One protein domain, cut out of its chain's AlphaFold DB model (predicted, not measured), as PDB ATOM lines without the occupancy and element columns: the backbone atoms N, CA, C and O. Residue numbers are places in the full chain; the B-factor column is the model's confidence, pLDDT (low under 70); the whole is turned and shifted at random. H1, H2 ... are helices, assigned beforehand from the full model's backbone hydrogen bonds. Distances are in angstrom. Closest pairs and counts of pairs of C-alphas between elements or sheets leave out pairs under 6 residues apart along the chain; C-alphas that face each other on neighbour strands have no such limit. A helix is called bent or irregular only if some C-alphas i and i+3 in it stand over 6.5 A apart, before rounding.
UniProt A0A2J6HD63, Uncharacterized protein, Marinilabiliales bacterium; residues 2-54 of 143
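Overview. This is residues 2 to 54 of the 143 residues of an uncharacterized protein of Marinilabiliales bacterium (UniProt A0A2J6HD63). Two helices of 13 residues, H1 and H3, lie side by side and run the same way, and the shorter H2 is set steeply to both near their first residues, so that the three centres make a triangle. From this small compact body a tail, residues 45 to 54 with the one-turn helix H4, sticks out and makes much of the length. The printed part has 53 residues with four named helices, in the order H1, H2, H3, H4, and no named strand: all helix. The whole is loose, with a radius of gyration of the C-alphas of 12.8 A, and elongated, spanning 42 by 22 by 15 A.

Arrangement. H1, residues 3 to 15, and H3, residues 31 to 43, touch at a shallow tilt of 23 degrees; their closest C-alphas are those of Cys 3 and Cys 33, 6.5 A apart, and H3 does so with residues 33 to 37 alone. H2, residues 21 to 29, only just touches H1, with 3 pairs of C-alphas within 8 A, at a steep tilt of 52 degrees, opposite ways; the closest are those of Val 6 and Val 23, 6.1 A apart, and H1 takes part with residues 6 to 9 alone. H2 and H3 touch only at the corner, where the C-alphas of Leu 27 and Ser 34 are closest at 4.8 A, at a steep tilt of 64 degrees. H4, residues 46 to 49, meets H3 only through their link and is apart from H1 and H2. Every O i to N i+4 pair is within hydrogen-bond range in H3, against 7 of 9 in H1 and 4 of 5 in H2, and H4 is too short for such a pair.

Along the chain. H1 begins at C-alpha 3 (-24.895, -18.054, 43.265) and is 20.4 A long; it is irregular, but only just, with C-alphas 12 and 15 6.6 A apart. H3 is 18.7 A long and ends at C-alpha 43 (-37.849, -21.933, 28.863). H2 is 12.9 A long, and H4 is 5.1 A long, ending at C-alpha 49 (-43.667, -19.789, 21.399).

Size, cuts and confidence. The C-alphas of Asn 2 and His 54 are the two farthest apart, at 42.9 A. Without residues 45 to 54, which stand free, the body spans 24 by 18 by 15 A. The printed part has no cut, and the links H1 to H2, H2 to H3 and H3 to H4 are tight. The mean pLDDT of the printed part is 79.3, and residues 14 to 17 and 44 to 50 are under 70.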
ATOM      1  N   ASN A   2     -24.965 -17.576  48.165       87.69
ATOM      2  CA  ASN A   2     -24.053 -17.767  47.028       87.69
ATOM      3  C   ASN A   2     -24.847 -18.053  45.730       87.69
ATOM      4  O   ASN A   2     -26.005 -18.470  45.788       87.69
ATOM      5  N   CYS A   3     -24.228 -17.859  44.560       87.50
ATOM      6  CA  CYS A   3     -24.895 -18.054  43.265       87.50
ATOM      7  C   CYS A   3     -25.341 -19.509  43.020       87.50
ATOM      8  O   CYS A   3     -26.306 -19.751  42.296       87.50
ATOM      9  N   LYS A   4     -24.665 -20.493  43.626       87.44
ATOM     10  CA  LYS A   4     -25.000 -21.918  43.485       87.44
ATOM     11  C   LYS A   4     -26.324 -22.248  44.180       87.44
ATOM     12  O   LYS A   4     -27.173 -22.914  43.593       87.44
ATOM     13  N   ASP A   5     -26.525 -21.719  45.382       87.19
ATOM     14  CA  ASP A   5     -27.759 -21.863  46.155       87.19
ATOM     15  C   ASP A   5     -28.936 -21.189  45.443       87.19
ATOM     16  O   ASP A   5     -30.060 -21.687  45.478       87.19
ATOM     17  N   VAL A   6     -28.680 -20.054  44.785       87.56
ATOM     18  CA  VAL A   6     -29.686 -19.305  44.021       87.56
ATOM     19  C   VAL A   6     -30.153 -20.114  42.818       87.56
ATOM     20  O   VAL A   6     -31.355 -20.295  42.655       87.56
ATOM     21  N   ARG A   7     -29.222 -20.659  42.024       85.75
ATOM     22  CA  ARG A   7     -29.553 -21.501  40.864       85.75
ATOM     23  C   ARG A   7     -30.369 -22.729  41.265       85.75
ATOM     24  O   ARG A   7     -31.433 -22.951  40.703       85.75
ATOM     25  N   TYR A   8     -29.944 -23.436  42.311       86.25
ATOM     26  CA  TYR A   8     -30.682 -24.589  42.836       86.25
ATOM     27  C   TYR A   8     -32.108 -24.227  43.281       86.25
ATOM     28  O   TYR A   8     -33.067 -24.948  43.007       86.25
ATOM     29  N   LYS A   9     -32.272 -23.082  43.957       85.50
ATOM     30  CA  LYS A   9     -33.596 -22.599  44.370       85.50
ATOM     31  C   LYS A   9     -34.461 -22.186  43.180       85.50
ATOM     32  O   LYS A   9     -35.663 -22.400  43.245       85.50
ATOM     33  N   ILE A  10     -33.881 -21.620  42.120       83.81
ATOM     34  CA  ILE A  10     -34.600 -21.273  40.883       83.81
ATOM     35  C   ILE A  10     -35.135 -22.533  40.191       83.81
ATOM     36  O   ILE A  10     -36.307 -22.561  39.835       83.81
ATOM     37  N   GLU A  11     -34.332 -23.592  40.076       79.62
ATOM     38  CA  GLU A  11     -34.757 -24.863  39.464       79.62
ATOM     39  C   GLU A  11     -35.894 -25.537  40.257       79.62
ATOM     40  O   GLU A  11     -36.871 -26.015  39.686       79.62
ATOM     41  N   MET A  12     -35.834 -25.499  41.591       77.12
ATOM     42  CA  MET A  12     -36.885 -26.035  42.473       77.12
ATOM     43  C   MET A  12     -38.227 -25.283  42.380       77.12
ATOM     44  O   MET A  12     -39.282 -25.838  42.711       77.12
ATOM     45  N   LEU A  13     -38.214 -24.015  41.956       71.44
ATOM     46  CA  LEU A  13     -39.394 -23.144  41.968       71.44
ATOM     47  C   LEU A  13     -40.419 -23.437  40.877       71.44
ATOM     48  O   LEU A  13     -41.562 -22.995  41.030       71.44
ATOM     49  N   GLN A  14     -40.063 -24.242  39.870       62.47
ATOM     50  CA  GLN A  14     -40.984 -24.710  38.827       62.47
ATOM     51  C   GLN A  14     -42.238 -25.407  39.400       62.47
ATOM     52  O   GLN A  14     -43.256 -25.496  38.726       62.47
ATOM     53  N   SER A  15     -42.203 -25.842  40.667       57.59
ATOM     54  CA  SER A  15     -43.321 -26.514  41.343       57.59
ATOM     55  C   SER A  15     -44.223 -25.616  42.209       57.59
ATOM     56  O   SER A  15     -45.376 -25.971  42.436       57.59
ATOM     57  N   ASN A  16     -43.736 -24.469  42.709       58.16
ATOM     58  CA  ASN A  16     -44.401 -23.714  43.793       58.16
ATOM     59  C   ASN A  16     -44.648 -22.219  43.501       58.16
ATOM     60  O   ASN A  16     -45.236 -21.520  44.329       58.16
ATOM     61  N   GLY A  17     -44.216 -21.701  42.347       66.06
ATOM     62  CA  GLY A  17     -44.648 -20.407  41.795       66.06
ATOM     63  C   GLY A  17     -44.262 -19.126  42.559       66.06
ATOM     64  O   GLY A  17     -44.518 -18.033  42.060       66.06
ATOM     65  N   LYS A  18     -43.644 -19.202  43.747       77.44
ATOM     66  CA  LYS A  18     -43.241 -18.022  44.541       77.44
ATOM     67  C   LYS A  18     -41.760 -18.033  44.900       77.44
ATOM     68  O   LYS A  18     -41.322 -18.850  45.702       77.44
ATOM     69  N   LEU A  19     -41.016 -17.057  44.375       79.69
ATOM     70  CA  LEU A  19     -39.615 -16.812  44.729       79.69
ATOM     71  C   LEU A  19     -39.456 -16.530  46.238       79.69
ATOM     72  O   LEU A  19     -40.116 -15.618  46.748       79.69
ATOM     73  N   PRO A  20     -38.554 -17.237  46.947       85.44
ATOM     74  CA  PRO A  20     -38.177 -16.909  48.314       85.44
ATOM     75  C   PRO A  20     -37.570 -15.510  48.368       85.44
ATOM     76  O   PRO A  20     -36.805 -15.129  47.482       85.44
ATOM     77  N   GLU A  21     -37.833 -14.773  49.441       84.94
ATOM     78  CA  GLU A  21     -37.384 -13.382  49.567       84.94
ATOM     79  C   GLU A  21     -35.860 -13.231  49.434       84.94
ATOM     80  O   GLU A  21     -35.371 -12.371  48.710       84.94
ATOM     81  N   GLY A  22     -35.095 -14.161  50.015       84.00
ATOM     82  CA  GLY A  22     -33.634 -14.168  49.886       84.00
ATOM     83  C   GLY A  22     -33.117 -14.420  48.463       84.00
ATOM     84  O   GLY A  22     -31.968 -14.100  48.178       84.00
ATOM     85  N   VAL A  23     -33.933 -14.993  47.570       87.00
ATOM     86  CA  VAL A  23     -33.595 -15.129  46.143       87.00
ATOM     87  C   VAL A  23     -33.820 -13.805  45.429       87.00
ATOM     88  O   VAL A  23     -32.945 -13.399  44.674       87.00
ATOM     89  N   LYS A  24     -34.923 -13.100  45.707       87.31
ATOM     90  CA  LYS A  24     -35.208 -11.794  45.089       87.31
ATOM     91  C   LYS A  24     -34.098 -10.783  45.359       87.31
ATOM     92  O   LYS A  24     -33.558 -10.228  44.412       87.31
ATOM     93  N   ILE A  25     -33.697 -10.651  46.623       90.19
ATOM     94  CA  ILE A  25     -32.614  -9.743  47.031       90.19
ATOM     95  C   ILE A  25     -31.322 -10.079  46.269       90.19
ATOM     96  O   ILE A  25     -30.653  -9.205  45.736       90.19
ATOM     97  N   HIS A  26     -30.995 -11.367  46.132       91.88
ATOM     98  CA  HIS A  26     -29.793 -11.768  45.403       91.88
ATOM     99  C   HIS A  26     -29.877 -11.499  43.891       91.88
ATOM    100  O   HIS A  26     -28.855 -11.227  43.267       91.88
ATOM    101  N   LEU A  27     -31.065 -11.588  43.286       89.88
ATOM    102  CA  LEU A  27     -31.264 -11.261  41.870       89.88
ATOM    103  C   LEU A  27     -31.109  -9.758  41.595       89.88
ATOM    104  O   LEU A  27     -30.723  -9.393  40.487       89.88
ATOM    105  N   GLU A  28     -31.373  -8.902  42.583       91.88
ATOM    106  CA  GLU A  28     -31.122  -7.455  42.498       91.88
ATOM    107  C   GLU A  28     -29.624  -7.125  42.596       91.88
ATOM    108  O   GLU A  28     -29.149  -6.191  41.954       91.88
ATOM    109  N   GLU A  29     -28.865  -7.918  43.358       92.19
ATOM    110  CA  GLU A  29     -27.432  -7.703  43.589       92.19
ATOM    111  C   GLU A  29     -26.523  -8.388  42.550       92.19
ATOM    112  O   GLU A  29     -25.409  -7.925  42.300       92.19
ATOM    113  N   CYS A  30     -26.957  -9.502  41.949       92.31
ATOM    114  CA  CYS A  30     -26.137 -10.322  41.054       92.31
ATOM    115  C   CYS A  30     -26.725 -10.406  39.638       92.31
ATOM    116  O   CYS A  30     -27.685 -11.141  39.380       92.31
ATOM    117  N   SER A  31     -26.075  -9.722  38.689       90.25
ATOM    118  CA  SER A  31     -26.458  -9.706  37.268       90.25
ATOM    119  C   SER A  31     -26.506 -11.099  36.640       90.25
ATOM    120  O   SER A  31     -27.421 -11.396  35.875       90.25
ATOM    121  N   ASP A  32     -25.561 -11.974  36.989       89.62
ATOM    122  CA  ASP A  32     -25.458 -13.316  36.403       89.62
ATOM    123  C   ASP A  32     -26.621 -14.215  36.831       89.62
ATOM    124  O   ASP A  32     -27.169 -14.975  36.030       89.62
ATOM    125  N   CYS A  33     -27.019 -14.124  38.102       90.00
ATOM    126  CA  CYS A  33     -28.176 -14.841  38.625       90.00
ATOM    127  C   CYS A  33     -29.482 -14.284  38.044       90.00
ATOM    128  O   CYS A  33     -30.384 -15.063  37.743       90.00
ATOM    129  N   SER A  34     -29.565 -12.966  37.834       89.38
ATOM    130  CA  SER A  34     -30.703 -12.312  37.176       89.38
ATOM    131  C   SER A  34     -30.877 -12.774  35.728       89.38
ATOM    132  O   SER A  34     -31.961 -13.221  35.346       89.38
ATOM    133  N   ALA A  35     -29.795 -12.782  34.944       87.69
ATOM    134  CA  ALA A  35     -29.804 -13.281  33.570       87.69
ATOM    135  C   ALA A  35     -30.183 -14.771  33.502       87.69
ATOM    136  O   ALA A  35     -30.989 -15.173  32.663       87.69
ATOM    137  N   TYR A  36     -29.654 -15.587  34.418       87.88
ATOM    138  CA  TYR A  36     -30.016 -17.001  34.519       87.88
ATOM    139  C   TYR A  36     -31.504 -17.199  34.854       87.88
ATOM    140  O   TYR A  36     -32.165 -18.030  34.232       87.88
ATOM    141  N   TYR A  37     -32.056 -16.417  35.790       86.94
ATOM    142  CA  TYR A  37     -33.479 -16.469  36.126       86.94
ATOM    143  C   TYR A  37     -34.367 -16.093  34.933       86.94
ATOM    144  O   TYR A  37     -35.341 -16.788  34.648       86.94
ATOM    145  N   GLN A  38     -34.010 -15.037  34.194       84.06
ATOM    146  CA  GLN A  38     -34.732 -14.640  32.983       84.06
ATOM    147  C   GLN A  38     -34.701 -15.740  31.916       84.06
ATOM    148  O   GLN A  38     -35.745 -16.071  31.354       84.06
ATOM    149  N   LEU A  39     -33.538 -16.358  31.693       84.25
ATOM    150  CA  LEU A  39     -33.400 -17.477  30.763       84.25
ATOM    151  C   LEU A  39     -34.303 -18.650  31.168       84.25
ATOM    152  O   LEU A  39     -35.091 -19.119  30.351       84.25
ATOM    153  N   MET A  40     -34.257 -19.077  32.432       82.19
ATOM    154  CA  MET A  40     -35.112 -20.161  32.927       82.19
ATOM    155  C   MET A  40     -36.600 -19.830  32.786       82.19
ATOM    156  O   MET A  40     -37.368 -20.655  32.299       82.19
ATOM    157  N   SER A  41     -37.000 -18.594  33.096       76.81
ATOM    158  CA  SER A  41     -38.391 -18.159  32.935       76.81
ATOM    159  C   SER A  41     -38.861 -18.136  31.473       76.81
ATOM    160  O   SER A  41     -40.059 -18.231  31.213       76.81
ATOM    161  N   SER A  42     -37.938 -18.023  30.511       71.88
ATOM    162  CA  SER A  42     -38.249 -18.095  29.078       71.88
ATOM    163  C   SER A  42     -38.401 -19.532  28.566       71.88
ATOM    164  O   SER A  42     -39.183 -19.763  27.647       71.88
ATOM    165  N   VAL A  43     -37.719 -20.501  29.189       70.94
ATOM    166  CA  VAL A  43     -37.849 -21.933  28.863       70.94
ATOM    167  C   VAL A  43     -39.247 -22.440  29.219       70.94
ATOM    168  O   VAL A  43     -39.864 -23.145  28.425       70.94
ATOM    169  N   ASP A  44     -39.798 -22.005  30.352       64.12
ATOM    170  CA  ASP A  44     -41.168 -22.363  30.745       64.12
ATOM    171  C   ASP A  44     -42.226 -21.781  29.779       64.12
ATOM    172  O   ASP A  44     -43.331 -22.311  29.670       64.12
ATOM    173  N   ARG A  45     -41.876 -20.742  29.005       63.56
ATOM    174  CA  ARG A  45     -42.720 -20.157  27.946       63.56
ATOM    175  C   ARG A  45     -42.508 -20.780  26.569       63.56
ATOM    176  O   ARG A  45     -43.103 -20.311  25.602       63.56
ATOM    177  N   ILE A  46     -41.707 -21.839  26.432       61.44
ATOM    178  CA  ILE A  46     -41.553 -22.532  25.140       61.44
ATOM    179  C   ILE A  46     -42.914 -23.010  24.615       61.44
ATOM    180  O   ILE A  46     -43.156 -22.930  23.412       61.44
ATOM    181  N   GLY A  47     -43.829 -23.402  25.510       60.97
ATOM    182  CA  GLY A  47     -45.206 -23.744  25.148       60.97
ATOM    183  C   GLY A  47     -46.018 -22.586  24.548       60.97
ATOM    184  O   GLY A  47     -46.958 -22.845  23.813       60.97
ATOM    185  N   GLU A  48     -45.650 -21.326  24.811       63.53
ATOM    186  CA  GLU A  48     -46.288 -20.132  24.226       63.53
ATOM    187  C   GLU A  48     -45.681 -19.749  22.863       63.53
ATOM    188  O   GLU A  48     -46.323 -19.074  22.060       63.53
ATOM    189  N   ILE A  49     -44.426 -20.140  22.612       64.31
ATOM    190  CA  ILE A  49     -43.667 -19.789  21.399       64.31
ATOM    191  C   ILE A  49     -43.866 -20.842  20.305       64.31
ATOM    192  O   ILE A  49     -43.780 -20.535  19.114       64.31
ATOM    193  N   TRP A  50     -44.105 -22.094  20.691       63.25
ATOM    194  CA  TRP A  50     -44.378 -23.149  19.732       63.25
ATOM    195  C   TRP A  50     -45.806 -23.064  19.203       63.25
ATOM    196  O   TRP A  50     -46.738 -22.848  19.976       63.25
ATOM    197  N   PRO A  51     -45.994 -23.236  17.880       70.38
ATOM    198  CA  PRO A  51     -47.330 -23.369  17.335       70.38
ATOM    199  C   PRO A  51     -48.010 -24.548  18.028       70.38
ATOM    200  O   PRO A  51     -47.396 -25.602  18.209       70.38
ATOM    201  N   ASP A  52     -49.267 -24.351  18.411       70.12
ATOM    202  CA  ASP A  52     -50.106 -25.397  18.981       70.12
ATOM    203  C   ASP A  52     -50.378 -26.443  17.891       70.12
ATOM    204  O   ASP A  52     -51.318 -26.350  17.100       70.12
ATOM    205  N   VAL A  53     -49.454 -27.395  17.756       75.75
ATOM    206  CA  VAL A  53     -49.600 -28.529  16.853       75.75
ATOM    207  C   VAL A  53     -50.465 -29.533  17.586       75.75
ATOM    208  O   VAL A  53     -49.983 -30.316  18.406       75.75
ATOM    209  N   HIS A  54     -51.758 -29.504  17.284       70.31
ATOM    210  CA  HIS A  54     -52.661 -30.536  17.752       70.31
ATOM    211  C   HIS A  54     -52.149 -31.896  17.279       70.31
ATOM    212  O   HIS A  54     -51.869 -32.108  16.094       70.31
TER     213      HIS A  54